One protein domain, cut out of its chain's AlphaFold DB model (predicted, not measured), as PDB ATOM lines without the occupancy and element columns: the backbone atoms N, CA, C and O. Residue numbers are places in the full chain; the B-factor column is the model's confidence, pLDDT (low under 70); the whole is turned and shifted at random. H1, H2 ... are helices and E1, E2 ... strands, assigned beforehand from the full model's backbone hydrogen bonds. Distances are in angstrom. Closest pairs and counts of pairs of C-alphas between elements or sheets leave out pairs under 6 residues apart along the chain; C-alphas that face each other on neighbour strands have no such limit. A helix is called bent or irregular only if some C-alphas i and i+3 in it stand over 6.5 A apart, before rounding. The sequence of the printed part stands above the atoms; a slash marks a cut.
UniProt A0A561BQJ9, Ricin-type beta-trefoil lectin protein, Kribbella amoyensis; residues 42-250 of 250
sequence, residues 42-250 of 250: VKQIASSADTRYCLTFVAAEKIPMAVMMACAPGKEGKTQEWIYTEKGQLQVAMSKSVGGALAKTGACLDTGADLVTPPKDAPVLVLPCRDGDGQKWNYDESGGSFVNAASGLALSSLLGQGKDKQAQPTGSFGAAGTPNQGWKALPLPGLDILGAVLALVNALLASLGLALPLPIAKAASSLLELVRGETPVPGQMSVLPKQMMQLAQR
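Overview. This is residues 42 to 250 of the 250 residues of the protein "Ricin-type beta-trefoil lectin protein" of Kribbella amoyensis (UniProt A0A561BQJ9). The core is a rough, loosely closed barrel of short strands: E1, E4 and E5 side by side, E6 and E7 beside E5, and the bent hairpin of E2 and E3 reaching from E1 to E7. H1, H5, H6 and H7 pack round it, E8 and E9 form a small hairpin near E5 and E10, and H4 reaches far out past the end of E3. The printed part has 209 residues, mixed in class, in the order E1 E2 E3 H1 E4 E5 H2 H3 E6 E7 E8 E9 E10 H4 H5 H6 H7. It is compact, with a radius of gyration of the C-alphas of 15.7 A, and rounded, spanning 46 by 39 by 35 A.

Arrangement. Start with the strongly twisted antiparallel sheet, in order E5, residues 90 to 92, E4, residues 81 to 84, E1, residues 42 to 47, and E10, residues 183 to 186. Look for N 43 and O 82 at 3.0 A, N 46 and O 184 at 2.8 A and, in the hairpin of E4 and E5, N 83 and O 91 at 2.8 A. Next comes the hairpin of E2, residues 53 to 60, and E3, residues 63 to 70, with N 56 and O 67 at 2.8 A; E2 bends by 63 degrees at residue 57. C-alphas 46 of E1 and 54 of E2 are their closest, 4.1 A apart. In the hairpin of E6, residues 107 to 110, and E7, residues 125 to 128, N 108 and O 127 are 2.7 A apart. Closest C-alphas are 91 and 108 for E5 and E6, 4.3 A, and 65 and 125 for E3 and E7, 4.0 A. The hairpin of E8, residues 137 to 140, and E9, residues 145 to 148, has N 138 and O 147 at 2.8 A. H7, residues 240 to 249, touches H1, residues 76 to 80, at C-alphas 241 and 79, 6.7 A, and H2, residues 95 to 98, at C-alphas 244 and 98, 6.5 A. H2 and H3, residues 102 to 105, touch only at the corner, C-alphas 96 and 103 being 4.1 A apart. H6, residues 235 to 238, and H7 meet only through their link. H4, residues 193 to 206, and H5, residues 214 to 230, touch no helix; their closest C-alphas to E3 are 202 to 70, 5.5 A, and 221 to 63, 6.6 A. Every O i to N i+4 pair is within hydrogen-bond range in H4 and H7, 12 of 13 in H5 and 0 of 1 in H1, where 1 of 2 O i to N i+3 pairs is; H2, H3 and H6 are too short.

Along the chain. Find C-alpha 42 at (-56.410, -27.028, -17.392), where E1 begins, and C-alpha 249 at (-39.454, -23.302, -11.687), where H7 ends. E3 runs 20.1 A, H4 19.5 A and H5 25.1 A.

Size, cuts and confidence. The printed part has no cut; E6 to E7 and E9 to E10 are long links. Residues 160 to 167, 169 to 177 and 189 to 213 are among those under pLDDT 70.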
ATOM      1  N   VAL A  42     -57.667 -26.319 -17.653       92.50
ATOM      2  CA  VAL A  42     -56.410 -27.028 -17.392       92.50
ATOM      3  C   VAL A  42     -56.678 -28.130 -16.372       92.50
ATOM      4  O   VAL A  42     -57.117 -27.849 -15.253       92.50
ATOM      5  N   LYS A  43     -56.406 -29.382 -16.742       91.94
ATOM      6  CA  LYS A  43     -56.591 -30.556 -15.877       91.94
ATOM      7  C   LYS A  43     -55.428 -31.530 -16.053       91.94
ATOM      8  O   LYS A  43     -54.725 -31.500 -17.065       91.94
ATOM      9  N   GLN A  44     -55.256 -32.430 -15.091       92.62
ATOM     10  CA  GLN A  44     -54.508 -33.666 -15.327       92.62
ATOM     11  C   GLN A  44     -55.470 -34.729 -15.847       92.62
ATOM     12  O   GLN A  44     -56.593 -34.824 -15.362       92.62
ATOM     13  N   ILE A  45     -55.051 -35.521 -16.831       93.19
ATOM     14  CA  ILE A  45     -55.893 -36.566 -17.428       93.19
ATOM     15  C   ILE A  45     -55.355 -37.921 -16.973       93.19
ATOM     16  O   ILE A  45     -54.292 -38.350 -17.419       93.19
ATOM     17  N   ALA A  46     -56.065 -38.572 -16.057       90.31
ATOM     18  CA  ALA A  46     -55.672 -39.836 -15.449       90.31
ATOM     19  C   ALA A  46     -56.398 -41.026 -16.069       90.31
ATOM     20  O   ALA A  46     -57.526 -40.901 -16.541       90.31
ATOM     21  N   SER A  47     -55.764 -42.196 -16.034       87.50
ATOM     22  CA  SER A  47     -56.412 -43.435 -16.460       87.50
ATOM     23  C   SER A  47     -57.505 -43.838 -15.468       87.50
ATOM     24  O   SER A  47     -57.275 -43.886 -14.262       87.50
ATOM     25  N   SER A  48     -58.688 -44.194 -15.966       86.50
ATOM     26  CA  SER A  48     -59.775 -44.729 -15.136       86.50
ATOM     27  C   SER A  48     -59.440 -46.092 -14.529       86.50
ATOM     28  O   SER A  48     -59.959 -46.411 -13.462       86.50
ATOM     29  N   ALA A  49     -58.580 -46.881 -15.185       81.81
ATOM     30  CA  ALA A  49     -58.133 -48.180 -14.683       81.81
ATOM     31  C   ALA A  49     -57.213 -48.049 -13.456       81.81
ATOM     32  O   ALA A  49     -57.265 -48.881 -12.554       81.81
ATOM     33  N   ASP A  50     -56.391 -46.996 -13.409       82.62
ATOM     34  CA  ASP A  50     -55.560 -46.649 -12.257       82.62
ATOM     35  C   ASP A  50     -55.296 -45.138 -12.237       82.62
ATOM     36  O   ASP A  50     -54.394 -44.625 -12.904       82.62
ATOM     37  N   THR A  51     -56.093 -44.422 -11.438       85.00
ATOM     38  CA  THR A  51     -56.052 -42.949 -11.344       85.00
ATOM     39  C   THR A  51     -54.751 -42.391 -10.768       85.00
ATOM     40  O   THR A  51     -54.556 -41.178 -10.766       85.00
ATOM     41  N   ARG A  52     -53.833 -43.251 -10.307       83.50
ATOM     42  CA  ARG A  52     -52.485 -42.836  -9.907       83.50
ATOM     43  C   ARG A  52     -51.605 -42.491 -11.101       83.50
ATOM     44  O   ARG A  52     -50.553 -41.897 -10.890       83.50
ATOM     45  N   TYR A  53     -52.002 -42.856 -12.322       84.50
ATOM     46  CA  TYR A  53     -51.231 -42.604 -13.532       84.50
ATOM     47  C   TYR A  53     -51.924 -41.617 -14.472       84.50
ATOM     48  O   TYR A  53     -53.082 -41.792 -14.852       84.50
ATOM     49  N   CYS A  54     -51.157 -40.620 -14.901       88.62
ATOM     50  CA  CYS A  54     -51.575 -39.509 -15.733       88.62
ATOM     51  C   CYS A  54     -50.908 -39.551 -17.108       88.62
ATOM     52  O   CYS A  54     -49.731 -39.917 -17.252       88.62
ATOM     53  N   LEU A  55     -51.663 -39.109 -18.113       91.69
ATOM     54  CA  LEU A  55     -51.149 -38.787 -19.434       91.69
ATOM     55  C   LEU A  55     -50.082 -37.703 -19.276       91.69
ATOM     56  O   LEU A  55     -50.349 -36.616 -18.764       91.69
ATOM     57  N   THR A  56     -48.860 -38.005 -19.690       88.44
ATOM     58  CA  THR A  56     -47.707 -37.131 -19.488       88.44
ATOM     59  C   THR A  56     -46.995 -36.885 -20.803       88.44
ATOM     60  O   THR A  56     -46.649 -37.826 -21.515       88.44
ATOM     61  N   PHE A  57     -46.719 -35.621 -21.097       87.69
ATOM     62  CA  PHE A  57     -45.819 -35.244 -22.170       87.69
ATOM     63  C   PHE A  57     -44.350 -35.475 -21.775       87.69
ATOM     64  O   PHE A  57     -43.891 -35.013 -20.728       87.69
ATOM     65  N   VAL A  58     -43.592 -36.143 -22.645       82.38
ATOM     66  CA  VAL A  58     -42.144 -36.365 -22.501       82.38
ATOM     67  C   VAL A  58     -41.418 -36.153 -23.833       82.38
ATOM     68  O   VAL A  58     -42.012 -36.243 -24.905       82.38
ATOM     69  N   ALA A  59     -40.109 -35.903 -23.768       80.88
ATOM     70  CA  ALA A  59     -39.218 -35.910 -24.928       80.88
ATOM     71  C   ALA A  59     -37.968 -36.724 -24.589       80.88
ATOM     72  O   ALA A  59     -36.966 -36.197 -24.103       80.88
ATOM     73  N   ALA A  60     -38.056 -38.032 -24.807       73.94
ATOM     74  CA  ALA A  60     -36.931 -38.946 -24.659       73.94
ATOM     75  C   ALA A  60     -36.287 -39.171 -26.028       73.94
ATOM     76  O   ALA A  60     -36.981 -39.208 -27.041       73.94
ATOM     77  N   GLU A  61     -34.956 -39.241 -26.067       77.75
ATOM     78  CA  GLU A  61     -34.186 -39.370 -27.317       77.75
ATOM     79  C   GLU A  61     -34.576 -38.339 -28.397       77.75
ATOM     80  O   GLU A  61     -34.482 -38.599 -29.589       77.75
ATOM     81  N   LYS A  62     -34.991 -37.131 -27.978       78.75
ATOM     82  CA  LYS A  62     -35.471 -36.034 -28.845       78.75
ATOM     83  C   LYS A  62     -36.816 -36.294 -29.546       78.75
ATOM     84  O   LYS A  62     -37.182 -35.521 -30.435       78.75
ATOM     85  N   ILE A  63     -37.563 -37.316 -29.136       83.25
ATOM     86  CA  ILE A  63     -38.864 -37.676 -29.707       83.25
ATOM     87  C   ILE A  63     -39.982 -37.194 -28.764       83.25
ATOM     88  O   ILE A  63     -40.109 -37.726 -27.659       83.25
ATOM     89  N   PRO A  64     -40.780 -36.183 -29.156       87.88
ATOM     90  CA  PRO A  64     -41.878 -35.671 -28.342       87.88
ATOM     91  C   PRO A  64     -43.092 -36.611 -28.406       87.88
ATOM     92  O   PRO A  64     -43.661 -36.838 -29.474       87.88
ATOM     93  N   MET A  65     -43.505 -37.154 -27.264       86.69
ATOM     94  CA  MET A  65     -44.588 -38.138 -27.191       86.69
ATOM     95  C   MET A  65     -45.372 -38.044 -25.883       86.69
ATOM     96  O   MET A  65     -44.939 -37.392 -24.929       86.69
ATOM     97  N   ALA A  66     -46.521 -38.715 -25.841       88.75
ATOM     98  CA  ALA A  66     -47.294 -38.896 -24.622       88.75
ATOM     99  C   ALA A  66     -47.123 -40.315 -24.066       88.75
ATOM    100  O   ALA A  66     -47.151 -41.304 -24.799       88.75
ATOM    101  N   VAL A  67     -46.948 -40.404 -22.752       85.31
ATOM    102  CA  VAL A  67     -46.740 -41.649 -22.001       85.31
ATOM    103  C   VAL A  67     -47.584 -41.655 -20.734       85.31
ATOM    104  O   VAL A  67     -48.164 -40.639 -20.355       85.31
ATOM    105  N   MET A  68     -47.623 -42.798 -20.056       84.69
ATOM    106  CA  MET A  68     -48.258 -42.940 -18.752       84.69
ATOM    107  C   MET A  68     -47.210 -42.887 -17.644       84.69
ATOM    108  O   MET A  68     -46.311 -43.729 -17.589       84.69
ATOM    109  N   MET A  69     -47.336 -41.919 -16.739       81.88
ATOM    110  CA  MET A  69     -46.494 -41.815 -15.542       81.88
ATOM    111  C   MET A  69     -47.348 -41.546 -14.315       81.88
ATOM    112  O   MET A  69     -48.496 -41.138 -14.437       81.88
ATOM    113  N   ALA A  70     -46.786 -41.766 -13.131       82.56
ATOM    114  CA  ALA A  70     -47.453 -41.422 -11.886       82.56
ATOM    115  C   ALA A  70     -47.843 -39.927 -11.872       82.56
ATOM    116  O   ALA A  70     -47.059 -39.081 -12.306       82.56
ATOM    117  N   CYS A  71     -49.052 -39.605 -11.411       84.31
ATOM    118  CA  CYS A  71     -49.598 -38.249 -11.403       84.31
ATOM    119  C   CYS A  71     -48.817 -37.342 -10.437       84.31
ATOM    120  O   CYS A  71     -48.980 -37.414  -9.225       84.31
ATOM    121  N   ALA A  72     -47.954 -36.470 -10.933       81.19
ATOM    122  CA  ALA A  72     -47.142 -35.598 -10.100       81.19
ATOM    123  C   ALA A  72     -47.875 -34.273  -9.832       81.19
ATOM    124  O   ALA A  72     -48.453 -33.705 -10.755       81.19
ATOM    125  N   PRO A  73     -47.862 -33.736  -8.604       78.44
ATOM    126  CA  PRO A  73     -48.358 -32.394  -8.336       78.44
ATOM    127  C   PRO A  73     -47.289 -31.314  -8.557       78.44
ATOM    128  O   PRO A  73     -46.107 -31.589  -8.772       78.44
ATOM    129  N   GLY A  74     -47.702 -30.046  -8.473       74.31
ATOM    130  CA  GLY A  74     -46.787 -28.903  -8.465       74.31
ATOM    131  C   GLY A  74     -45.938 -28.775  -9.735       74.31
ATOM    132  O   GLY A  74     -46.432 -28.925 -10.850       74.31
ATOM    133  N   LYS A  75     -44.646 -28.459  -9.568       74.44
ATOM    134  CA  LYS A  75     -43.720 -28.200 -10.687       74.44
ATOM    135  C   LYS A  75     -43.506 -29.436 -11.565       74.44
ATOM    136  O   LYS A  75     -43.436 -29.306 -12.780       74.44
ATOM    137  N   GLU A  76     -43.434 -30.617 -10.954       69.75
ATOM    138  CA  GLU A  76     -43.265 -31.903 -11.647       69.75
ATOM    139  C   GLU A  76     -44.515 -32.299 -12.444       69.75
ATOM    140  O   GLU A  76     -44.411 -32.934 -13.489       69.75
ATOM    141  N   GLY A  77     -45.692 -31.846 -12.001       80.56
ATOM    142  CA  GLY A  77     -46.972 -32.066 -12.673       80.56
ATOM    143  C   GLY A  77     -47.205 -31.248 -13.936       80.56
ATOM    144  O   GLY A  77     -48.143 -31.538 -14.675       80.56
ATOM    145  N   LYS A  78     -46.373 -30.239 -14.227       83.75
ATOM    146  CA  LYS A  78     -46.614 -29.309 -15.344       83.75
ATOM    147  C   LYS A  78     -46.591 -29.955 -16.726       83.75
ATOM    148  O   LYS A  78     -47.226 -29.447 -17.646       83.75
ATOM    149  N   THR A  79     -45.893 -31.075 -16.893       86.00
ATOM    150  CA  THR A  79     -45.906 -31.864 -18.139       86.00
ATOM    151  C   THR A  79     -47.116 -32.799 -18.251       86.00
ATOM    152  O   THR A  79     -47.293 -33.455 -19.275       86.00
ATOM    153  N   GLN A  80     -47.954 -32.854 -17.216       90.62
ATOM    154  CA  GLN A  80     -49.181 -33.652 -17.135       90.62
ATOM    155  C   GLN A  80     -50.439 -32.784 -17.195       90.62
ATOM    156  O   GLN A  80     -51.550 -33.300 -17.115       90.62
ATOM    157  N   GLU A  81     -50.270 -31.466 -17.298       92.00
ATOM    158  CA  GLU A  81     -51.359 -30.516 -17.455       92.00
ATOM    159  C   GLU A  81     -51.731 -30.403 -18.937       92.00
ATOM    160  O   GLU A  81     -50.920 -30.005 -19.781       92.00
ATOM    161  N   TRP A  82     -52.985 -30.725 -19.238       95.25
ATOM    162  CA  TRP A  82     -53.558 -30.673 -20.575       95.25
ATOM    163  C   TRP A  82     -54.771 -29.750 -20.596       95.25
ATOM    164  O   TRP A  82     -55.446 -29.555 -19.585       95.25
ATOM    165  N   ILE A  83     -55.043 -29.199 -21.771       96.12
ATOM    166  CA  ILE A  83     -56.248 -28.447 -22.096       96.12
ATOM    167  C   ILE A  83     -56.946 -29.213 -23.211       96.12
ATOM    168  O   ILE A  83     -56.375 -29.378 -24.294       96.12
ATOM    169  N   TYR A  84     -58.176 -29.660 -22.963       96.94
ATOM    170  CA  TYR A  84     -59.052 -30.109 -24.036       96.94
ATOM    171  C   TYR A  84     -59.669 -28.876 -24.695       96.94
ATOM    172  O   TYR A  84     -60.353 -28.092 -24.053       96.94
ATOM    173  N   THR A  85     -59.328 -28.618 -25.950       96.62
ATOM    174  CA  THR A  85     -59.694 -27.372 -26.641       96.62
ATOM    175  C   THR A  85     -61.057 -27.484 -27.321       96.62
ATOM    176  O   THR A  85     -61.517 -28.582 -27.615       96.62
ATOM    177  N   GLU A  86     -61.667 -26.350 -27.673       95.50
ATOM    178  CA  GLU A  86     -62.918 -26.303 -28.458       95.50
ATOM    179  C   GLU A  86     -62.807 -27.011 -29.817       95.50
ATOM    180  O   GLU A  86     -63.798 -27.465 -30.376       95.50
ATOM    181  N   LYS A  87     -61.584 -27.141 -30.343       95.81
ATOM    182  CA  LYS A  87     -61.292 -27.881 -31.578       95.81
ATOM    183  C   LYS A  87     -61.191 -29.397 -31.368       95.81
ATOM    184  O   LYS A  87     -60.776 -30.108 -32.280       95.81
ATOM    185  N   GLY A  88     -61.483 -29.889 -30.165       96.75
ATOM    186  CA  GLY A  88     -61.336 -31.294 -29.801       96.75
ATOM    187  C   GLY A  88     -59.879 -31.740 -29.665       96.75
ATOM    188  O   GLY A  88     -59.590 -32.921 -29.803       96.75
ATOM    189  N   GLN A  89     -58.929 -30.832 -29.438       97.81
ATOM    190  CA  GLN A  89     -57.505 -31.188 -29.321       97.81
ATOM    191  C   GLN A  89     -57.072 -31.268 -27.864       97.81
ATOM    192  O   GLN A  89     -57.447 -30.406 -27.073       97.81
ATOM    193  N   LEU A  90     -56.214 -32.233 -27.534       97.31
ATOM    194  CA  LEU A  90     -55.521 -32.298 -26.247       97.31
ATOM    195  C   LEU A  90     -54.190 -31.545 -26.347       97.31
ATOM    196  O   LEU A  90     -53.198 -32.079 -26.847       97.31
ATOM    197  N   GLN A  91     -54.179 -30.289 -25.898       96.75
ATOM    198  CA  GLN A  91     -53.014 -29.401 -25.916       96.75
ATOM    199  C   GLN A  91     -52.268 -29.447 -24.580       96.75
ATOM    200  O   GLN A  91     -52.874 -29.328 -23.522       96.75
ATOM    201  N   VAL A  92     -50.939 -29.534 -24.615       94.12
ATOM    202  CA  VAL A  92     -50.103 -29.387 -23.415       94.12
ATOM    203  C   VAL A  92     -50.233 -27.951 -22.892       94.12
ATOM    204  O   VAL A  92     -49.905 -27.001 -23.612       94.12
ATOM    205  N   ALA A  93     -50.674 -27.780 -21.642       92.94
ATOM    206  CA  ALA A  93     -51.154 -26.496 -21.121       92.94
ATOM    207  C   ALA A  93     -50.111 -25.368 -21.210       92.94
ATOM    208  O   ALA A  93     -50.419 -24.266 -21.657       92.94
ATOM    209  N   MET A  94     -48.849 -25.645 -20.864       88.12
ATOM    210  CA  MET A  94     -47.798 -24.616 -20.893       88.12
ATOM    211  C   MET A  94     -47.080 -24.481 -22.241       88.12
ATOM    212  O   MET A  94     -46.130 -23.706 -22.347       88.12
ATOM    213  N   SER A  95     -47.483 -25.229 -23.274       89.69
ATOM    214  CA  SER A  95     -46.738 -25.283 -24.542       89.69
ATOM    215  C   SER A  95     -46.609 -23.921 -25.229       89.69
ATOM    216  O   SER A  95     -45.559 -23.618 -25.792       89.69
ATOM    217  N   LYS A  96     -47.632 -23.064 -25.134       89.81
ATOM    218  CA  LYS A  96     -47.591 -21.701 -25.690       89.81
ATOM    219  C   LYS A  96     -46.664 -20.763 -24.912       89.81
ATOM    220  O   LYS A  96     -46.068 -19.865 -25.500       89.81
ATOM    221  N   SER A  97     -46.465 -21.002 -23.619       86.75
ATOM    222  CA  SER A  97     -45.594 -20.183 -22.763       86.75
ATOM    223  C   SER A  97     -44.100 -20.414 -23.014       86.75
ATOM    224  O   SER A  97     -43.268 -19.678 -22.492       86.75
ATOM    225  N   VAL A  98     -43.746 -21.422 -23.816       80.56
ATOM    226  CA  VAL A  98     -42.352 -21.778 -24.127       80.56
ATOM    227  C   VAL A  98     -41.712 -20.842 -25.156       80.56
ATOM    228  O   VAL A  98     -40.491 -20.686 -25.164       80.56
ATOM    229  N   GLY A  99     -42.510 -20.155 -25.977       81.06
ATOM    230  CA  GLY A  99     -42.003 -19.231 -26.991       81.06
ATOM    231  C   GLY A  99     -41.746 -19.883 -28.356       81.06
ATOM    232  O   GLY A  99     -42.176 -21.004 -28.639       81.06
ATOM    233  N   GLY A 100     -41.069 -19.150 -29.244       84.88
ATOM    234  CA  GLY A 100     -40.755 -19.611 -30.601       84.88
ATOM    235  C   GLY A 100     -42.005 -19.929 -31.431       84.88
ATOM    236  O   GLY A 100     -43.043 -19.281 -31.288       84.88
ATOM    237  N   ALA A 101     -41.926 -20.947 -32.297       84.50
ATOM    238  CA  ALA A 101     -43.080 -21.342 -33.120       84.50
ATOM    239  C   ALA A 101     -44.279 -21.863 -32.292       84.50
ATOM    240  O   ALA A 101     -45.423 -21.700 -32.712       84.50
ATOM    241  N   LEU A 102     -44.044 -22.414 -31.089       87.88
ATOM    242  CA  LEU A 102     -45.112 -22.929 -30.224       87.88
ATOM    243  C   LEU A 102     -45.910 -21.829 -29.528       87.88
ATOM    244  O   LEU A 102     -47.037 -22.093 -29.129       87.88
ATOM    245  N   ALA A 103     -45.398 -20.599 -29.438       88.62
ATOM    246  CA  ALA A 103     -46.155 -19.485 -28.867       88.62
ATOM    247  C   ALA A 103     -47.500 -19.255 -29.575       88.62
ATOM    248  O   ALA A 103     -48.477 -18.846 -28.953       88.62
ATOM    249  N   LYS A 104     -47.551 -19.543 -30.881       89.31
ATOM    250  CA  LYS A 104     -48.751 -19.377 -31.706       89.31
ATOM    251  C   LYS A 104     -49.602 -20.643 -31.740       89.31
ATOM    252  O   LYS A 104     -50.820 -20.566 -31.604       89.31
ATOM    253  N   THR A 105     -48.969 -21.800 -31.916       90.56
ATOM    254  CA  THR A 105     -49.687 -23.058 -32.164       90.56
ATOM    255  C   THR A 105     -49.974 -23.833 -30.880       90.56
ATOM    256  O   THR A 105     -51.051 -24.395 -30.729       90.56
ATOM    257  N   GLY A 106     -49.051 -23.835 -29.922       94.00
ATOM    258  CA  GLY A 106     -48.996 -24.828 -28.850       94.00
ATOM    259  C   GLY A 106     -48.591 -26.210 -29.372       94.00
ATOM    260  O   GLY A 106     -48.253 -26.366 -30.551       94.00
ATOM    261  N   ALA A 107     -48.617 -27.202 -28.482       94.44
ATOM    262  CA  ALA A 107     -48.294 -28.599 -28.764       94.44
ATOM    263  C   ALA A 107     -49.475 -29.514 -28.408       94.44
ATOM    264  O   ALA A 107     -49.976 -29.450 -27.286       94.44
ATOM    265  N   CYS A 108     -49.912 -30.339 -29.355       96.25
ATOM    266  CA  CYS A 108     -51.106 -31.170 -29.280       96.25
ATOM    267  C   CYS A 108     -50.770 -32.651 -29.442       96.25
ATOM    268  O   CYS A 108     -49.822 -33.019 -30.138       96.25
ATOM    269  N   LEU A 109     -51.573 -33.489 -28.795       95.56
ATOM    270  CA  LEU A 109     -51.544 -34.937 -28.932       95.56
ATOM    271  C   LEU A 109     -51.919 -35.342 -30.373       95.56
ATOM    272  O   LEU A 109     -53.007 -34.995 -30.833       95.56
ATOM    273  N   ASP A 110     -51.029 -36.056 -31.068       94.56
ATOM    274  CA  ASP A 110     -51.117 -36.341 -32.509       94.56
ATOM    275  C   ASP A 110     -50.844 -37.821 -32.819       94.56
ATOM    276  O   ASP A 110     -49.807 -38.376 -32.437       94.56
ATOM    277  N   THR A 111     -51.769 -38.467 -33.528       92.19
ATOM    278  CA  THR A 111     -51.612 -39.849 -34.008       92.19
ATOM    279  C   THR A 111     -50.832 -39.945 -35.319       92.19
ATOM    280  O   THR A 111     -50.363 -41.027 -35.667       92.19
ATOM    281  N   GLY A 112     -50.717 -38.842 -36.063       92.19
ATOM    282  CA  GLY A 112     -50.189 -38.789 -37.425       92.19
ATOM    283  C   GLY A 112     -51.083 -39.457 -38.474       92.19
ATOM    284  O   GLY A 112     -50.719 -39.460 -39.646       92.19
ATOM    285  N   ALA A 113     -52.234 -40.017 -38.082       91.94
ATOM    286  CA  ALA A 113     -53.034 -40.914 -38.918       91.94
ATOM    287  C   ALA A 113     -53.739 -40.232 -40.102       91.94
ATOM    288  O   ALA A 113     -54.172 -40.906 -41.028       91.94
ATOM    289  N   ASP A 114     -53.862 -38.907 -40.080       93.44
ATOM    290  CA  ASP A 114     -54.363 -38.100 -41.197       93.44
ATOM    291  C   ASP A 114     -53.268 -37.683 -42.188       93.44
ATOM    292  O   ASP A 114     -53.580 -37.139 -43.243       93.44
ATOM    293  N   LEU A 115     -51.995 -37.907 -41.851       93.38
ATOM    294  CA  LEU A 115     -50.848 -37.578 -42.702       93.38
ATOM    295  C   LEU A 115     -50.213 -38.833 -43.294       93.38
ATOM    296  O   LEU A 115     -49.839 -38.859 -44.461       93.38
ATOM    297  N   VAL A 116     -50.075 -39.876 -42.480       92.19
ATOM    298  CA  VAL A 116     -49.373 -41.110 -42.833       92.19
ATOM    299  C   VAL A 116     -50.110 -42.307 -42.254       92.19
ATOM    300  O   VAL A 116     -50.847 -42.176 -41.282       92.19
ATOM    301  N   THR A 117     -49.856 -43.499 -42.789       89.88
ATOM    302  CA  THR A 117     -50.269 -44.746 -42.134       89.88
ATOM    303  C   THR A 117     -49.359 -44.996 -40.931       89.88
ATOM    304  O   THR A 117     -48.179 -45.306 -41.136       89.88
ATOM    305  N   PRO A 118     -49.843 -44.886 -39.677       87.50
ATOM    306  CA  PRO A 118     -48.979 -45.071 -38.523       87.50
ATOM    307  C   PRO A 118     -48.505 -46.528 -38.441       87.50
ATOM    308  O   PRO A 118     -49.298 -47.443 -38.690       87.50
ATOM    309  N   PRO A 119     -47.241 -46.783 -38.058       82.12
ATOM    310  CA  PRO A 119     -46.809 -48.130 -37.730       82.12
ATOM    311  C   PRO A 119     -47.709 -48.723 -36.643       82.12
ATOM    312  O   PRO A 119     -48.118 -48.027 -35.707       82.12
ATOM    313  N   LYS A 120     -47.991 -50.023 -36.746       75.62
ATOM    314  CA  LYS A 120     -48.749 -50.739 -35.719       75.62
ATOM    315  C   LYS A 120     -48.091 -50.533 -34.351       75.62
ATOM    316  O   LYS A 120     -46.869 -50.628 -34.239       75.62
ATOM    317  N   ASP A 121     -48.904 -50.278 -33.328       73.44
ATOM    318  CA  ASP A 121     -48.453 -50.074 -31.945       73.44
ATOM    319  C   ASP A 121     -47.561 -48.824 -31.726       73.44
ATOM    320  O   ASP A 121     -46.929 -48.695 -30.669       73.44
ATOM    321  N   ALA A 122     -47.490 -47.886 -32.681       78.12
ATOM    322  CA  ALA A 122     -46.782 -46.618 -32.496       78.12
ATOM    323  C   ALA A 122     -47.366 -45.780 -31.334       78.12
ATOM    324  O   ALA A 122     -48.578 -45.646 -31.193       78.12
ATOM    325  N   PRO A 123     -46.557 -45.175 -30.458       81.25
ATOM    326  CA  PRO A 123     -47.109 -44.298 -29.426       81.25
ATOM    327  C   PRO A 123     -47.758 -43.050 -30.037       81.25
ATOM    328  O   PRO A 123     -47.529 -42.722 -31.202       81.25
ATOM    329  N   VAL A 124     -48.536 -42.322 -29.233       88.38
ATOM    330  CA  VAL A 124     -49.005 -40.993 -29.645       88.38
ATOM    331  C   VAL A 124     -47.849 -40.006 -29.577       88.38
ATOM    332  O   VAL A 124     -47.150 -39.926 -28.560       88.38
ATOM    333  N   LEU A 125     -47.681 -39.213 -30.627       91.62
ATOM    334  CA  LEU A 125     -46.745 -38.104 -30.613       91.62
ATOM    335  C   LEU A 125     -47.382 -36.880 -29.955       91.62
ATOM    336  O   LEU A 125     -48.594 -36.787 -29.767       91.62
ATOM    337  N   VAL A 126     -46.539 -35.915 -29.613       92.44
ATOM    338  CA  VAL A 126     -46.985 -34.564 -29.284       92.44
ATOM    339  C   VAL A 126     -46.304 -33.631 -30.270       92.44
ATOM    340  O   VAL A 126     -45.079 -33.536 -30.283       92.44
ATOM    341  N   LEU A 127     -47.083 -32.979 -31.128       93.75
ATOM    342  CA  LEU A 127     -46.611 -32.183 -32.268       93.75
ATOM    343  C   LEU A 127     -47.212 -30.771 -32.224       93.75
ATOM    344  O   LEU A 127     -48.126 -30.532 -31.437       93.75
ATOM    345  N   PRO A 128     -46.714 -29.792 -33.005       94.88
ATOM    346  CA  PRO A 128     -47.360 -28.485 -33.086       94.88
ATOM    347  C   PRO A 128     -48.840 -28.630 -33.425       94.88
ATOM    348  O   PRO A 128     -49.197 -29.396 -34.323       94.88
ATOM    349  N   CYS A 129     -49.695 -27.897 -32.713       95.81
ATOM    350  CA  CYS A 129     -51.122 -27.974 -32.988       95.81
ATOM    351  C   CYS A 129     -51.422 -27.478 -34.405       95.81
ATOM    352  O   CYS A 129     -50.994 -26.387 -34.792       95.81
ATOM    353  N   ARG A 130     -52.187 -28.267 -35.152       94.50
ATOM    354  CA  ARG A 130     -52.666 -27.984 -36.509       94.50
ATOM    355  C   ARG A 130     -54.131 -28.377 -36.615       94.50
ATOM    356  O   ARG A 130     -54.619 -29.161 -35.810       94.50
ATOM    357  N   ASP A 131     -54.834 -27.840 -37.600       93.75
ATOM    358  CA  ASP A 131     -56.210 -28.253 -37.869       93.75
ATOM    359  C   ASP A 131     -56.212 -29.515 -38.739       93.75
ATOM    360  O   ASP A 131     -56.294 -29.444 -39.961       93.75
ATOM    361  N   GLY A 132     -56.009 -30.668 -38.104       93.81
ATOM    362  CA  GLY A 132     -55.983 -31.969 -38.765       93.81
ATOM    363  C   GLY A 132     -56.599 -33.042 -37.882       93.81
ATOM    364  O   GLY A 132     -56.489 -32.989 -36.653       93.81
ATOM    365  N   ASP A 133     -57.268 -34.006 -38.505       96.12
ATOM    366  CA  ASP A 133     -58.072 -35.007 -37.803       96.12
ATOM    367  C   ASP A 133     -57.211 -35.970 -36.967       96.12
ATOM    368  O   ASP A 133     -57.696 -36.551 -35.994       96.12
ATOM    369  N   GLY A 134     -55.906 -36.069 -37.249       94.38
ATOM    370  CA  GLY A 134     -54.945 -36.811 -36.422       94.38
ATOM    371  C   GLY A 134     -54.723 -36.194 -35.037       94.38
ATOM    372  O   GLY A 134     -54.287 -36.886 -34.118       94.38
ATOM    373  N   GLN A 135     -55.101 -34.925 -34.851       96.75
ATOM    374  CA  GLN A 135     -55.035 -34.211 -33.570       96.75
ATOM    375  C   GLN A 135     -56.404 -33.948 -32.935       96.75
ATOM    376  O   GLN A 135     -56.471 -33.305 -31.884       96.75
ATOM    377  N   LYS A 136     -57.494 -34.407 -33.560       97.25
ATOM    378  CA  LYS A 136     -58.854 -34.257 -33.032       97.25
ATOM    379  C   LYS A 136     -59.266 -35.518 -32.283       97.25
ATOM    380  O   LYS A 136     -59.070 -36.639 -32.753       97.25
ATOM    381  N   TRP A 137     -59.841 -35.310 -31.113       95.19
ATOM    382  CA  TRP A 137     -60.232 -36.324 -30.151       95.19
ATOM    383  C   TRP A 137     -61.671 -36.060 -29.736       95.19
ATOM    384  O   TRP A 137     -61.968 -35.053 -29.092       95.19
ATOM    385  N   ASN A 138     -62.567 -36.969 -30.096       94.06
ATOM    386  CA  ASN A 138     -63.952 -36.945 -29.655       94.06
ATOM    387  C   ASN A 138     -64.003 -37.532 -28.246       94.06
ATOM    388  O   ASN A 138     -63.673 -38.706 -28.064       94.06
ATOM    389  N   TYR A 139     -64.360 -36.709 -27.262       92.81
ATOM    390  CA  TYR A 139     -64.504 -37.145 -25.879       92.81
ATOM    391  C   TYR A 139     -65.941 -37.603 -25.618       92.81
ATOM    392  O   TYR A 139     -66.882 -36.829 -25.775       92.81
ATOM    393  N   ASP A 140     -66.105 -38.864 -25.234       89.69
ATOM    394  CA  ASP A 140     -67.361 -39.395 -24.713       89.69
ATOM    395  C   ASP A 140     -67.378 -39.229 -23.193       89.69
ATOM    396  O   ASP A 140     -66.649 -39.924 -22.482       89.69
ATOM    397  N   GLU A 141     -68.217 -38.323 -22.693       88.25
ATOM    398  CA  GLU A 141     -68.362 -38.055 -21.258       88.25
ATOM    399  C   GLU A 141     -68.900 -39.264 -20.480       88.25
ATOM    400  O   GLU A 141     -68.578 -39.427 -19.302       88.25
ATOM    401  N   SER A 142     -69.695 -40.129 -21.123       82.44
ATOM    402  CA  SER A 142     -70.337 -41.266 -20.453       82.44
ATOM    403  C   SER A 142     -69.342 -42.389 -20.147       82.44
ATOM    404  O   SER A 142     -69.320 -42.913 -19.031       82.44
ATOM    405  N   GLY A 143     -68.478 -42.728 -21.111       78.38
ATOM    406  CA  GLY A 143     -67.397 -43.700 -20.950       78.38
ATOM    407  C   GLY A 143     -66.066 -43.096 -20.488       78.38
ATOM    408  O   GLY A 143     -65.157 -43.834 -20.099       78.38
ATOM    409  N   GLY A 144     -65.923 -41.769 -20.536       88.00
ATOM    410  CA  GLY A 144     -64.656 -41.069 -20.320       88.00
ATOM    411  C   GLY A 144     -63.605 -41.404 -21.381       88.00
ATOM    412  O   GLY A 144     -62.425 -41.488 -21.058       88.00
ATOM    413  N   SER A 145     -63.999 -41.661 -22.627       90.69
ATOM    414  CA  SER A 145     -63.091 -42.144 -23.678       90.69
ATOM    415  C   SER A 145     -62.754 -41.052 -24.686       90.69
ATOM    416  O   SER A 145     -63.612 -40.251 -25.040       90.69
ATOM    417  N   PHE A 146     -61.518 -41.044 -25.189       92.88
ATOM    418  CA  PHE A 146     -61.108 -40.196 -26.308       92.88
ATOM    419  C   PHE A 146     -60.945 -41.039 -27.568       92.88
ATOM    420  O   PHE A 146     -60.081 -41.914 -27.603       92.88
ATOM    421  N   VAL A 147     -61.705 -40.744 -28.619       92.12
ATOM    422  CA  VAL A 147     -61.589 -41.406 -29.928       92.12
ATOM    423  C   VAL A 147     -60.965 -40.448 -30.933       92.12
ATOM    424  O   VAL A 147     -61.453 -39.336 -31.117       92.12
ATOM    425  N   ASN A 148     -59.882 -40.863 -31.588       93.38
ATOM    426  CA  ASN A 148     -59.233 -40.039 -32.601       93.38
ATOM    427  C   ASN A 148     -60.092 -39.945 -33.869       93.38
ATOM    428  O   ASN A 148     -60.567 -40.964 -34.367       93.38
ATOM    429  N   ALA A 149     -60.262 -38.738 -34.411       93.38
ATOM    430  CA  ALA A 149     -61.130 -38.511 -35.564       93.38
ATOM    431  C   ALA A 149     -60.593 -39.149 -36.858       93.38
ATOM    432  O   ALA A 149     -61.384 -39.657 -37.646       93.38
ATOM    433  N   ALA A 150     -59.271 -39.163 -37.063       91.88
ATOM    434  CA  ALA A 150     -58.673 -39.732 -38.272       91.88
ATOM    435  C   ALA A 150     -58.695 -41.267 -38.295       91.88
ATOM    436  O   ALA A 150     -59.031 -41.864 -39.314       91.88
ATOM    437  N   SER A 151     -58.325 -41.919 -37.187       87.88
ATOM    438  CA  SER A 151     -58.211 -43.383 -37.147       87.88
ATOM    439  C   SER A 151     -59.461 -44.102 -36.633       87.88
ATOM    440  O   SER A 151     -59.595 -45.306 -36.841       87.88
ATOM    441  N   GLY A 152     -60.349 -43.406 -35.917       88.00
ATOM    442  CA  GLY A 152     -61.464 -44.021 -35.190       88.00
ATOM    443  C   GLY A 152     -61.035 -44.859 -33.976       88.00
ATOM    444  O   GLY A 152     -61.867 -45.545 -33.381       88.00
ATOM    445  N   LEU A 153     -59.753 -44.824 -33.599       86.88
ATOM    446  CA  LEU A 153     -59.207 -45.619 -32.499       86.88
ATOM    447  C   LEU A 153     -59.219 -44.832 -31.184       86.88
ATOM    448  O   LEU A 153     -58.982 -43.620 -31.158       86.88
ATOM    449  N   ALA A 154     -59.481 -45.533 -30.081       89.00
ATOM    450  CA  ALA A 154     -59.540 -44.929 -28.757       89.00
ATOM    451  C   ALA A 154     -58.151 -44.797 -28.113       89.00
ATOM    452  O   ALA A 154     -57.319 -45.709 -28.176       89.00
ATOM    453  N   LEU A 155     -57.921 -43.681 -27.422       90.19
ATOM    454  CA  LEU A 155     -56.746 -43.481 -26.585       90.19
ATOM    455  C   LEU A 155     -56.757 -44.509 -25.450       90.19
ATOM    456  O   LEU A 155     -57.661 -44.521 -24.619       90.19
ATOM    457  N   SER A 156     -55.741 -45.365 -25.408       86.94
ATOM    458  CA  SER A 156     -55.642 -46.475 -24.461       86.94
ATOM    459  C   SER A 156     -54.399 -46.346 -23.579       86.94
ATOM    460  O   SER A 156     -53.300 -46.038 -24.046       86.94
ATOM    461  N   SER A 157     -54.566 -46.625 -22.291       83.31
ATOM    462  CA  SER A 157     -53.495 -46.785 -21.308       83.31
ATOM    463  C   SER A 157     -53.069 -48.251 -21.259       83.31
ATOM    464  O   SER A 157     -53.840 -49.107 -20.842       83.31
ATOM    465  N   LEU A 158     -51.846 -48.585 -21.663       76.75
ATOM    466  CA  LEU A 158     -51.388 -49.987 -21.676       76.75
ATOM    467  C   LEU A 158     -50.687 -50.404 -20.374       76.75
ATOM    468  O   LEU A 158     -49.961 -51.401 -20.333       76.75
ATOM    469  N   LEU A 159     -50.931 -49.660 -19.291       70.25
ATOM    470  CA  LEU A 159     -50.443 -49.989 -17.954       70.25
ATOM    471  C   LEU A 159     -50.896 -51.393 -17.537       70.25
ATOM    472  O   LEU A 159     -52.059 -51.758 -17.685       70.25
ATOM    473  N   GLY A 160     -49.959 -52.186 -17.014       64.06
ATOM    474  CA  GLY A 160     -50.233 -53.551 -16.558       64.06
ATOM    475  C   GLY A 160     -50.441 -54.581 -17.676       64.06
ATOM    476  O   GLY A 160     -50.662 -55.747 -17.369       64.06
ATOM    477  N   GLN A 161     -50.326 -54.202 -18.957       67.94
ATOM    478  CA  GLN A 161     -50.474 -55.117 -20.103       67.94
ATOM    479  C   GLN A 161     -49.131 -55.594 -20.685       67.94
ATOM    480  O   GLN A 161     -49.033 -55.901 -21.871       67.94
ATOM    481  N   GLY A 162     -48.061 -55.601 -19.881       62.31
ATOM    482  CA  GLY A 162     -46.708 -55.955 -20.339       62.31
ATOM    483  C   GLY A 162     -46.056 -54.921 -21.271       62.31
ATOM    484  O   GLY A 162     -44.996 -55.184 -21.834       62.31
ATOM    485  N   LYS A 163     -46.681 -53.747 -21.436       63.12
ATOM    486  CA  LYS A 163     -46.167 -52.595 -22.187       63.12
ATOM    487  C   LYS A 163     -45.968 -51.423 -21.227       63.12
ATOM    488  O   LYS A 163     -46.884 -50.637 -20.984       63.12
ATOM    489  N   ASP A 164     -44.775 -51.328 -20.650       63.84
ATOM    490  CA  ASP A 164     -44.477 -50.321 -19.633       63.84
ATOM    491  C   ASP A 164     -44.711 -48.893 -20.151       63.84
ATOM    492  O   ASP A 164     -44.183 -48.486 -21.188       63.84
ATOM    493  N   LYS A 165     -45.488 -48.120 -19.381       64.12
ATOM    494  CA  LYS A 165     -45.659 -46.660 -19.512       64.12
ATOM    495  C   LYS A 165     -46.234 -46.159 -20.840       64.12
ATOM    496  O   LYS A 165     -46.085 -44.980 -21.156       64.12
ATOM    497  N   GLN A 166     -46.923 -46.990 -21.616       68.50
ATOM    498  CA  GLN A 166     -47.390 -46.565 -22.934       68.50
ATOM    499  C   GLN A 166     -48.821 -46.010 -22.935       68.50
ATOM    500  O   GLN A 166     -49.753 -46.668 -22.473       68.50
ATOM    501  N   ALA A 167     -48.989 -44.822 -23.526       61.75
ATOM    502  CA  ALA A 167     -50.268 -44.350 -24.047       61.75
ATOM    503  C   ALA A 167     -50.298 -44.647 -25.558       61.75
ATOM    504  O   ALA A 167     -49.420 -44.195 -26.298       61.75
ATOM    505  N   GLN A 168     -51.256 -45.450 -26.019       70.19
ATOM    506  CA  GLN A 168     -51.397 -45.806 -27.433       70.19
ATOM    507  C   GLN A 168     -52.853 -45.703 -27.894       70.19
ATOM    508  O   GLN A 168     -53.748 -46.174 -27.202       70.19
ATOM    509  N   PRO A 169     -53.080 -45.212 -29.112       57.31
ATOM    510  CA  PRO A 169     -54.310 -45.413 -29.856       57.31
ATOM    511  C   PRO A 169     -54.058 -46.243 -31.126       57.31
ATOM    512  O   PRO A 169     -55.001 -46.552 -31.822       57.31
ATOM    513  N   THR A 170     -52.818 -46.596 -31.479       51.12
ATOM    514  CA  THR A 170     -52.433 -47.100 -32.824       51.12
ATOM    515  C   THR A 170     -52.382 -48.633 -32.953       51.12
ATOM    516  O   THR A 170     -51.824 -49.178 -33.911       51.12
ATOM    517  N   GLY A 171     -52.892 -49.349 -31.952       52.81
ATOM    518  CA  GLY A 171     -52.998 -50.809 -31.968       52.81
ATOM    519  C   GLY A 171     -54.287 -51.298 -32.639       52.81
ATOM    520  O   GLY A 171     -54.920 -50.596 -33.418       52.81
ATOM    521  N   SER A 172     -54.712 -52.510 -32.284       50.78
ATOM    522  CA  SER A 172     -55.962 -53.136 -32.754       50.78
ATOM    523  C   SER A 172     -57.178 -52.832 -31.865       50.78
ATOM    524  O   SER A 172     -58.181 -53.544 -31.929       50.78
ATOM    525  N   PHE A 173     -57.080 -51.852 -30.966       55.97
ATOM    526  CA  PHE A 173     -58.128 -51.573 -29.988       55.97
ATOM    527  C   PHE A 173     -59.242 -50.775 -30.668       55.97
ATOM    528  O   PHE A 173     -59.135 -49.561 -30.835       55.97
ATOM    529  N   GLY A 174     -60.277 -51.496 -31.109       55.16
ATOM    530  CA  GLY A 174     -61.502 -50.925 -31.665       55.16
ATOM    531  C   GLY A 174     -62.204 -49.951 -30.709       55.16
ATOM    532  O   GLY A 174     -61.753 -49.725 -29.583       55.16
ATOM    533  N   ALA A 175     -63.293 -49.362 -31.210       56.03
ATOM    534  CA  ALA A 175     -64.024 -48.251 -30.600       56.03
ATOM    535  C   ALA A 175     -64.306 -48.415 -29.090       56.03
ATOM    536  O   ALA A 175     -64.441 -49.528 -28.587       56.03
ATOM    537  N   ALA A 176     -64.387 -47.263 -28.416       61.75
ATOM    538  CA  ALA A 176     -64.486 -47.054 -26.971       61.75
ATOM    539  C   ALA A 176     -65.272 -48.121 -26.178       61.75
ATOM    540  O   ALA A 176     -66.356 -48.536 -26.578       61.75
ATOM    541  N   GLY A 177     -64.765 -48.486 -24.994       62.62
ATOM    542  CA  GLY A 177     -65.524 -49.257 -24.000       62.62
ATOM    543  C   GLY A 177     -64.708 -50.233 -23.154       62.62
ATOM    544  O   GLY A 177     -65.236 -50.815 -22.206       62.62
ATOM    545  N   THR A 178     -63.421 -50.429 -23.451       73.62
ATOM    546  CA  THR A 178     -62.561 -51.274 -22.613       73.62
ATOM    547  C   THR A 178     -62.037 -50.494 -21.398       73.62
ATOM    548  O   THR A 178     -61.796 -49.288 -21.490       73.62
ATOM    549  N   PRO A 179     -61.794 -51.145 -20.240       71.69
ATOM    550  CA  PRO A 179     -61.369 -50.450 -19.016       71.69
ATOM    551  C   PRO A 179     -60.098 -49.604 -19.169       71.69
ATOM    552  O   PRO A 179     -59.927 -48.590 -18.496       71.69
ATOM    553  N   ASN A 180     -59.207 -49.999 -20.077       80.12
ATOM    554  CA  ASN A 180     -57.964 -49.295 -20.365       80.12
ATOM    555  C   ASN A 180     -58.124 -48.077 -21.301       80.12
ATOM    556  O   ASN A 180     -57.141 -47.381 -21.537       80.12
ATOM    557  N   GLN A 181     -59.326 -47.809 -21.818       86.56
ATOM    558  CA  GLN A 181     -59.657 -46.645 -22.657       86.56
ATOM    559  C   GLN A 181     -60.372 -45.528 -21.885       86.56
ATOM    560  O   GLN A 181     -60.658 -44.477 -22.452       86.56
ATOM    561  N   GLY A 182     -60.679 -45.746 -20.604       88.56
ATOM    562  CA  GLY A 182     -61.298 -44.732 -19.759       88.56
ATOM    563  C   GLY A 182     -60.277 -43.728 -19.223       88.56
ATOM    564  O   GLY A 182     -59.206 -44.111 -18.737       88.56
ATOM    565  N   TRP A 183     -60.659 -42.456 -19.236       91.06
ATOM    566  CA  TRP A 183     -59.890 -41.307 -18.775       91.06
ATOM    567  C   TRP A 183     -60.747 -40.379 -17.919       91.06
ATOM    568  O   TRP A 183     -61.933 -40.172 -18.184       91.06
ATOM    569  N   LYS A 184     -60.122 -39.789 -16.901       90.56
ATOM    570  CA  LYS A 184     -60.756 -38.845 -15.981       90.56
ATOM    571  C   LYS A 184     -59.916 -37.591 -15.827       90.56
ATOM    572  O   LYS A 184     -58.698 -37.675 -15.678       90.56
ATOM    573  N   ALA A 185     -60.573 -36.440 -15.787       90.81
ATOM    574  CA  ALA A 185     -59.946 -35.212 -15.333       90.81
ATOM    575  C   ALA A 185     -59.760 -35.257 -13.815       90.81
ATOM    576  O   ALA A 185     -60.727 -35.345 -13.057       90.81
ATOM    577  N   LEU A 186     -58.518 -35.157 -13.361       85.69
ATOM    578  CA  LEU A 186     -58.223 -34.872 -11.968       85.69
ATOM    579  C   LEU A 186     -58.163 -33.353 -11.766       85.69
ATOM    580  O   LEU A 186     -57.655 -32.633 -12.640       85.69
ATOM    581  N   PRO A 187     -58.667 -32.843 -10.627       75.12
ATOM    582  CA  PRO A 187     -58.420 -31.463 -10.249       75.12
ATOM    583  C   PRO A 187     -56.912 -31.243 -10.150       75.12
ATOM    584  O   PRO A 187     -56.175 -32.132  -9.719       75.12
ATOM    585  N   LEU A 188     -56.449 -30.056 -10.546       71.06
ATOM    586  CA  LEU A 188     -55.049 -29.713 -10.351       71.06
ATOM    587  C   LEU A 188     -54.760 -29.761  -8.850       71.06
ATOM    588  O   LEU A 188     -55.475 -29.105  -8.086       71.06
ATOM    589  N   PRO A 189     -53.764 -30.541  -8.407       57.69
ATOM    590  CA  PRO A 189     -53.454 -30.650  -6.995       57.69
ATOM    591  C   PRO A 189     -52.977 -29.287  -6.480       57.69
ATOM    592  O   PRO A 189     -51.832 -28.881  -6.686       57.69
ATOM    593  N   GLY A 190     -53.889 -28.568  -5.822       48.97
ATOM    594  CA  GLY A 190     -53.549 -27.517  -4.871       48.97
ATOM    595  C   GLY A 190     -52.844 -28.130  -3.663       48.97
ATOM    596  O   GLY A 190     -52.833 -29.349  -3.507       48.97
ATOM    597  N   LEU A 191     -52.249 -27.283  -2.822       44.34
ATOM    598  CA  LEU A 191     -51.544 -27.599  -1.566       44.34
ATOM    599  C   LEU A 191     -52.441 -28.280  -0.500       44.34
ATOM    600  O   LEU A 191     -52.450 -27.876   0.657       44.34
ATOM    601  N   ASP A 192     -53.237 -29.276  -0.872       47.53
ATOM    602  CA  ASP A 192     -54.018 -30.094   0.040       47.53
ATOM    603  C   ASP A 192     -53.180 -31.304   0.480       47.53
ATOM    604  O   ASP A 192     -52.394 -31.869  -0.287       47.53
ATOM    605  N   ILE A 193     -53.342 -31.704   1.736       50.00
ATOM    606  CA  ILE A 193     -52.563 -32.740   2.424       50.00
ATOM    607  C   ILE A 193     -52.681 -34.087   1.688       50.00
ATOM    608  O   ILE A 193     -51.706 -34.833   1.594       50.00
ATOM    609  N   LEU A 194     -53.836 -34.366   1.072       51.56
ATOM    610  CA  LEU A 194     -54.035 -35.519   0.184       51.56
ATOM    611  C   LEU A 194     -53.186 -35.440  -1.096       51.56
ATOM    612  O   LEU A 194     -52.616 -36.446  -1.519       51.56
ATOM    613  N   GLY A 195     -53.033 -34.244  -1.672       50.62
ATOM    614  CA  GLY A 195     -52.145 -33.989  -2.807       50.62
ATOM    615  C   GLY A 195     -50.669 -34.173  -2.449       50.62
ATOM    616  O   GLY A 195     -49.911 -34.691  -3.264       50.62
ATOM    617  N   ALA A 196     -50.269 -33.836  -1.219       51.25
ATOM    618  CA  ALA A 196     -48.903 -34.029  -0.720       51.25
ATOM    619  C   ALA A 196     -48.554 -35.507  -0.458       51.25
ATOM    620  O   ALA A 196     -47.440 -35.938  -0.752       51.25
ATOM    621  N   VAL A 197     -49.501 -36.312   0.040       51.81
ATOM    622  CA  VAL A 197     -49.302 -37.766   0.201       51.81
ATOM    623  C   VAL A 197     -49.213 -38.456  -1.163       51.81
ATOM    624  O   VAL A 197     -48.328 -39.285  -1.373       51.81
ATOM    625  N   LEU A 198     -50.066 -38.064  -2.117       50.50
ATOM    626  CA  LEU A 198     -49.980 -38.543  -3.497       50.50
ATOM    627  C   LEU A 198     -48.653 -38.111  -4.154       50.50
ATOM    628  O   LEU A 198     -48.016 -38.923  -4.823       50.50
ATOM    629  N   ALA A 199     -48.181 -36.884  -3.884       50.47
ATOM    630  CA  ALA A 199     -46.861 -36.397  -4.300       50.47
ATOM    631  C   ALA A 199     -45.731 -37.295  -3.797       50.47
ATOM    632  O   ALA A 199     -44.842 -37.643  -4.564       50.47
ATOM    633  N   LEU A 200     -45.764 -37.671  -2.514       45.38
ATOM    634  CA  LEU A 200     -44.706 -38.454  -1.879       45.38
ATOM    635  C   LEU A 200     -44.635 -39.874  -2.455       45.38
ATOM    636  O   LEU A 200     -43.550 -40.360  -2.773       45.38
ATOM    637  N   VAL A 201     -45.790 -40.518  -2.651       52.31
ATOM    638  CA  VAL A 201     -45.877 -41.840  -3.294       52.31
ATOM    639  C   VAL A 201     -45.410 -41.773  -4.754       52.31
ATOM    640  O   VAL A 201     -44.699 -42.664  -5.215       52.31
ATOM    641  N   ASN A 202     -45.734 -40.693  -5.468       47.59
ATOM    642  CA  ASN A 202     -45.363 -40.526  -6.875       47.59
ATOM    643  C   ASN A 202     -43.900 -40.096  -7.074       47.59
ATOM    644  O   ASN A 202     -43.274 -40.540  -8.035       47.59
ATOM    645  N   ALA A 203     -43.309 -39.349  -6.139       44.78
ATOM    646  CA  ALA A 203     -41.881 -39.027  -6.120       44.78
ATOM    647  C   ALA A 203     -41.011 -40.277  -5.879       44.78
ATOM    648  O   ALA A 203     -39.963 -40.429  -6.506       44.78
ATOM    649  N   LEU A 204     -41.478 -41.219  -5.047       39.00
ATOM    650  CA  LEU A 204     -40.851 -42.539  -4.863       39.00
ATOM    651  C   LEU A 204     -40.915 -43.414  -6.131       39.00
ATOM    652  O   LEU A 204     -40.030 -44.233  -6.363       39.00
ATOM    653  N   LEU A 205     -41.937 -43.230  -6.975       46.75
ATOM    654  CA  LEU A 205     -42.087 -43.925  -8.263       46.75
ATOM    655  C   LEU A 205     -41.301 -43.246  -9.404       46.75
ATOM    656  O   LEU A 205     -40.880 -43.913 -10.355       46.75
ATOM    657  N   ALA A 206     -41.077 -41.931  -9.320       44.50
ATOM    658  CA  ALA A 206     -40.368 -41.138 -10.325       44.50
ATOM    659  C   ALA A 206     -38.872 -41.490 -10.434       44.50
ATOM    660  O   ALA A 206     -38.295 -41.379 -11.518       44.50
ATOM    661  N   SER A 207     -38.250 -41.991  -9.359       37.44
ATOM    662  CA  SER A 207     -36.825 -42.356  -9.333       37.44
ATOM    663  C   SER A 207     -36.470 -43.633 -10.112       37.44
ATOM    664  O   SER A 207     -35.298 -43.999 -10.155       37.44
ATOM    665  N   LEU A 208     -37.442 -44.320 -10.730       45.44
ATOM    666  CA  LEU A 208     -37.252 -45.668 -11.290       45.44
ATOM    667  C   LEU A 208     -37.495 -45.831 -12.800       45.44
ATOM    668  O   LEU A 208     -37.373 -46.947 -13.295       45.44
ATOM    669  N   GLY A 209     -37.808 -44.796 -13.593       45.47
ATOM    670  CA  GLY A 209     -38.008 -45.079 -15.024       45.47
ATOM    671  C   GLY A 209     -38.165 -43.907 -15.973       45.47
ATOM    672  O   GLY A 209     -39.217 -43.759 -16.590       45.47
ATOM    673  N   LEU A 210     -37.106 -43.123 -16.137       51.62
ATOM    674  CA  LEU A 210     -37.029 -42.110 -17.194       51.62
ATOM    675  C   LEU A 210     -36.590 -42.681 -18.556       51.62
ATOM    676  O   LEU A 210     -36.660 -41.973 -19.556       51.62
ATOM    677  N   ALA A 211     -36.156 -43.944 -18.619       54.81
ATOM    678  CA  ALA A 211     -35.851 -44.608 -19.881       54.81
ATOM    679  C   ALA A 211     -37.131 -45.188 -20.497       54.81
ATOM    680  O   ALA A 211     -37.829 -45.979 -19.860       54.81
ATOM    681  N   LEU A 212     -37.436 -44.799 -21.738       60.47
ATOM    682  CA  LEU A 212     -38.469 -45.473 -22.518       60.47
ATOM    683  C   LEU A 212     -37.996 -46.883 -22.893       60.47
ATOM    684  O   LEU A 212     -36.832 -47.053 -23.264       60.47
ATOM    685  N   PRO A 213     -38.887 -47.885 -22.889       68.81
ATOM    686  CA  PRO A 213     -38.604 -49.165 -23.519       68.81
ATOM    687  C   PRO A 213     -38.171 -48.979 -24.983       68.81
ATOM    688  O   PRO A 213     -38.847 -48.296 -25.757       68.81
ATOM    689  N   LEU A 214     -37.076 -49.633 -25.386       71.56
ATOM    690  CA  LEU A 214     -36.525 -49.554 -26.749       71.56
ATOM    691  C   LEU A 214     -37.561 -49.781 -27.870       71.56
ATOM    692  O   LEU A 214     -37.503 -49.059 -28.868       71.56
ATOM    693  N   PRO A 215     -38.516 -50.732 -27.760       73.94
ATOM    694  CA  PRO A 215     -39.541 -50.906 -28.790       73.94
ATOM    695  C   PRO A 215     -40.408 -49.656 -28.994       73.94
ATOM    696  O   PRO A 215     -40.734 -49.314 -30.128       73.94
ATOM    697  N   ILE A 216     -40.733 -48.948 -27.908       74.56
ATOM    698  CA  ILE A 216     -41.543 -47.726 -27.942       74.56
ATOM    699  C   ILE A 216     -40.754 -46.603 -28.611       74.56
ATOM    700  O   ILE A 216     -41.280 -45.947 -29.506       74.56
ATOM    701  N   ALA A 217     -39.485 -46.425 -28.230       76.25
ATOM    702  CA  ALA A 217     -38.614 -45.410 -28.821       76.25
ATOM    703  C   ALA A 217     -38.459 -45.599 -30.341       76.25
ATOM    704  O   ALA A 217     -38.621 -44.644 -31.100       76.25
ATOM    705  N   LYS A 218     -38.248 -46.841 -30.801       82.81
ATOM    706  CA  LYS A 218     -38.157 -47.163 -32.236       82.81
ATOM    707  C   LYS A 218     -39.447 -46.837 -32.985       82.81
ATOM    708  O   LYS A 218     -39.393 -46.134 -33.987       82.81
ATOM    709  N   ALA A 219     -40.595 -47.300 -32.489       82.25
ATOM    710  CA  ALA A 219     -41.878 -47.048 -33.143       82.25
ATOM    711  C   ALA A 219     -42.224 -45.547 -33.178       82.25
ATOM    712  O   ALA A 219     -42.707 -45.047 -34.192       82.25
ATOM    713  N   ALA A 220     -41.915 -44.815 -32.101       83.94
ATOM    714  CA  ALA A 220     -42.078 -43.365 -32.039       83.94
ATOM    715  C   ALA A 220     -41.182 -42.643 -33.053       83.94
ATOM    716  O   ALA A 220     -41.634 -41.716 -33.721       83.94
ATOM    717  N   SER A 221     -39.923 -43.077 -33.180       86.81
ATOM    718  CA  SER A 221     -38.967 -42.511 -34.134       86.81
ATOM    719  C   SER A 221     -39.440 -42.723 -35.565       86.81
ATOM    720  O   SER A 221     -39.497 -41.766 -36.329       86.81
ATOM    721  N   SER A 222     -39.847 -43.949 -35.909       88.75
ATOM    722  CA  SER A 222     -40.355 -44.264 -37.245       88.75
ATOM    723  C   SER A 222     -41.600 -43.448 -37.589       88.75
ATOM    724  O   SER A 222     -41.678 -42.893 -38.680       88.75
ATOM    725  N   LEU A 223     -42.554 -43.313 -36.658       88.88
ATOM    726  CA  LEU A 223     -43.728 -42.464 -36.881       88.88
ATOM    727  C   LEU A 223     -43.333 -40.990 -37.062       88.88
ATOM    728  O   LEU A 223     -43.824 -40.329 -37.974       88.88
ATOM    729  N   LEU A 224     -42.429 -40.474 -36.228       90.50
ATOM    730  CA  LEU A 224     -41.985 -39.084 -36.319       90.50
ATOM    731  C   LEU A 224     -41.252 -38.790 -37.634       90.50
ATOM    732  O   LEU A 224     -41.429 -37.709 -38.189       90.50
ATOM    733  N   GLU A 225     -40.429 -39.716 -38.124       92.38
ATOM    734  CA  GLU A 225     -39.745 -39.589 -39.415       92.38
ATOM    735  C   GLU A 225     -40.737 -39.508 -40.575       92.38
ATOM    736  O   GLU A 225     -40.607 -38.618 -41.413       92.38
ATOM    737  N   LEU A 226     -41.761 -40.367 -40.573       91.56
ATOM    738  CA  LEU A 226     -42.831 -40.337 -41.570       91.56
ATOM    739  C   LEU A 226     -43.592 -39.005 -41.531       91.56
ATOM    740  O   LEU A 226     -43.711 -38.328 -42.547       91.56
ATOM    741  N   VAL A 227     -44.038 -38.574 -40.347       91.44
ATOM    742  CA  VAL A 227     -44.797 -37.321 -40.191       91.44
ATOM    743  C   VAL A 227     -43.965 -36.093 -40.578       91.44
ATOM    744  O   VAL A 227     -44.492 -35.161 -41.184       91.44
ATOM    745  N   ARG A 228     -42.659 -36.079 -40.282       91.75
ATOM    746  CA  ARG A 228     -41.750 -34.991 -40.688       91.75
ATOM    747  C   ARG A 228     -41.613 -34.846 -42.204       91.75
ATOM    748  O   ARG A 228     -41.249 -33.760 -42.649       91.75
ATOM    749  N   GLY A 229     -41.872 -35.908 -42.969       90.50
ATOM    750  CA  GLY A 229     -41.939 -35.847 -44.430       90.50
ATOM    751  C   GLY A 229     -43.130 -35.030 -44.935       90.50
ATOM    752  O   GLY A 229     -43.014 -34.358 -45.955       90.50
ATOM    753  N   GLU A 230     -44.229 -35.019 -44.179       92.62
ATOM    754  CA  GLU A 230     -45.498 -34.395 -44.576       92.62
ATOM    755  C   GLU A 230     -45.714 -33.008 -43.956       92.62
ATOM    756  O   GLU A 230     -46.397 -32.156 -44.525       92.62
ATOM    757  N   THR A 231     -45.150 -32.746 -42.770       88.88
ATOM    758  CA  THR A 231     -45.348 -31.472 -42.068       88.88
ATOM    759  C   THR A 231     -44.116 -31.011 -41.280       88.88
ATOM    760  O   THR A 231     -43.440 -31.824 -40.639       88.88
ATOM    761  N   PRO A 232     -43.800 -29.698 -41.262       87.19
ATOM    762  CA  PRO A 232     -42.680 -29.181 -40.488       87.19
ATOM    763  C   PRO A 232     -42.859 -29.387 -38.977       87.19
ATOM    764  O   PRO A 232     -43.782 -28.859 -38.356       87.19
ATOM    765  N   VAL A 233     -41.896 -30.069 -38.350       87.12
ATOM    766  CA  VAL A 233     -41.817 -30.209 -36.888       87.12
ATOM    767  C   VAL A 233     -40.646 -29.368 -36.364       87.12
ATOM    768  O   VAL A 233     -39.492 -29.681 -36.659       87.12
ATOM    769  N   PRO A 234     -40.888 -28.308 -35.570       84.38
ATOM    770  CA  PRO A 234     -39.827 -27.436 -35.093       84.38
ATOM    771  C   PRO A 234     -38.947 -28.166 -34.075       84.38
ATOM    772  O   PRO A 234     -39.441 -28.848 -33.173       84.38
ATOM    773  N   GLY A 235     -37.630 -27.962 -34.165       81.00
ATOM    774  CA  GLY A 235     -36.646 -28.641 -33.309       81.00
ATOM    775  C   GLY A 235     -36.864 -28.435 -31.804       81.00
ATOM    776  O   GLY A 235     -36.547 -29.322 -31.012       81.00
ATOM    777  N   GLN A 236     -37.484 -27.319 -31.405       80.69
ATOM    778  CA  GLN A 236     -37.837 -27.014 -30.012       80.69
ATOM    779  C   GLN A 236     -38.748 -28.067 -29.357       80.69
ATOM    780  O   GLN A 236     -38.684 -28.251 -28.146       80.69
ATOM    781  N   MET A 237     -39.515 -28.838 -30.140       82.12
ATOM    782  CA  MET A 237     -40.330 -29.940 -29.612       82.12
ATOM    783  C   MET A 237     -39.497 -30.998 -28.880       82.12
ATOM    784  O   MET A 237     -39.948 -31.562 -27.888       82.12
ATOM    785  N   SER A 238     -38.256 -31.225 -29.322       79.38
ATOM    786  CA  SER A 238     -37.358 -32.220 -28.720       79.38
ATOM    787  C   SER A 238     -36.819 -31.834 -27.339       79.38
ATOM    788  O   SER A 238     -36.322 -32.691 -26.612       79.38
ATOM    789  N   VAL A 239     -36.900 -30.551 -26.976       76.56
ATOM    790  CA  VAL A 239     -36.404 -29.999 -25.703       76.56
ATOM    791  C   VAL A 239     -37.510 -29.333 -24.883       76.56
ATOM    792  O   VAL A 239     -37.252 -28.825 -23.790       76.56
ATOM    793  N   LEU A 240     -38.746 -29.379 -25.385       77.62
ATOM    794  CA  LEU A 240     -39.925 -28.764 -24.792       77.62
ATOM    795  C   LEU A 240     -40.151 -29.166 -23.323       77.62
ATOM    796  O   LEU A 240     -40.374 -28.258 -22.524       77.62
ATOM    797  N   PRO A 241     -40.019 -30.443 -22.897       79.06
ATOM    798  CA  PRO A 241     -40.218 -30.780 -21.487       79.06
ATOM    799  C   PRO A 241     -39.214 -30.067 -20.581       79.06
ATOM    800  O   PRO A 241     -39.590 -29.539 -19.541       79.06
ATOM    801  N   LYS A 242     -37.941 -29.980 -20.993       77.88
ATOM    802  CA  LYS A 242     -36.909 -29.264 -20.229       77.88
ATOM    803  C   LYS A 242     -37.255 -27.779 -20.104       77.88
ATOM    804  O   LYS A 242     -37.143 -27.224 -19.016       77.88
ATOM    805  N   GLN A 243     -37.689 -27.148 -21.194       80.12
ATOM    806  CA  GLN A 243     -38.073 -25.735 -21.197       80.12
ATOM    807  C   GLN A 243     -39.317 -25.476 -20.338       80.12
ATOM    808  O   GLN A 243     -39.344 -24.521 -19.568       80.12
ATOM    809  N   MET A 244     -40.315 -26.358 -20.400       79.69
ATOM    810  CA  MET A 244     -41.493 -26.303 -19.537       79.69
ATOM    811  C   MET A 244     -41.122 -26.446 -18.062       79.69
ATOM    812  O   MET A 244     -41.553 -25.638 -17.250       79.69
ATOM    813  N   MET A 245     -40.270 -27.409 -17.710       77.62
ATOM    814  CA  MET A 245     -39.806 -27.570 -16.331       77.62
ATOM    815  C   MET A 245     -39.034 -26.342 -15.834       77.62
ATOM    816  O   MET A 245     -39.210 -25.926 -14.693       77.62
ATOM    817  N   GLN A 246     -38.224 -25.713 -16.690       81.06
ATOM    818  CA  GLN A 246     -37.547 -24.456 -16.357       81.06
ATOM    819  C   GLN A 246     -38.531 -23.297 -16.151       81.06
ATOM    820  O   GLN A 246     -38.318 -22.475 -15.263       81.06
ATOM    821  N   LEU A 247     -39.605 -23.224 -16.940       79.19
ATOM    822  CA  LEU A 247     -40.660 -22.224 -16.759       79.19
ATOM    823  C   LEU A 247     -41.459 -22.463 -15.481       79.19
ATOM    824  O   LEU A 247     -41.721 -21.512 -14.761       79.19
ATOM    825  N   ALA A 248     -41.773 -23.720 -15.164       71.75
ATOM    826  CA  ALA A 248     -42.460 -24.111 -13.934       71.75
ATOM    827  C   ALA A 248     -41.659 -23.778 -12.665       71.75
ATOM    828  O   ALA A 248     -42.206 -23.737 -11.563       71.75
ATOM    829  N   GLN A 249     -40.339 -23.624 -12.798       73.62
ATOM    830  CA  GLN A 249     -39.454 -23.302 -11.687       73.62
ATOM    831  C   GLN A 249     -39.411 -21.816 -11.339       73.62
ATOM    832  O   GLN A 249     -39.060 -21.530 -10.191       73.62
ATOM    833  N   ARG A 250     -39.753 -20.938 -12.287       65.12
ATOM    834  CA  ARG A 250     -39.835 -19.482 -12.111       65.12
ATOM    835  C   ARG A 250     -41.133 -19.093 -11.416       65.12
ATOM    836  O   ARG A 250     -41.069 -18.125 -10.637       65.12
TER     837      ARG A 250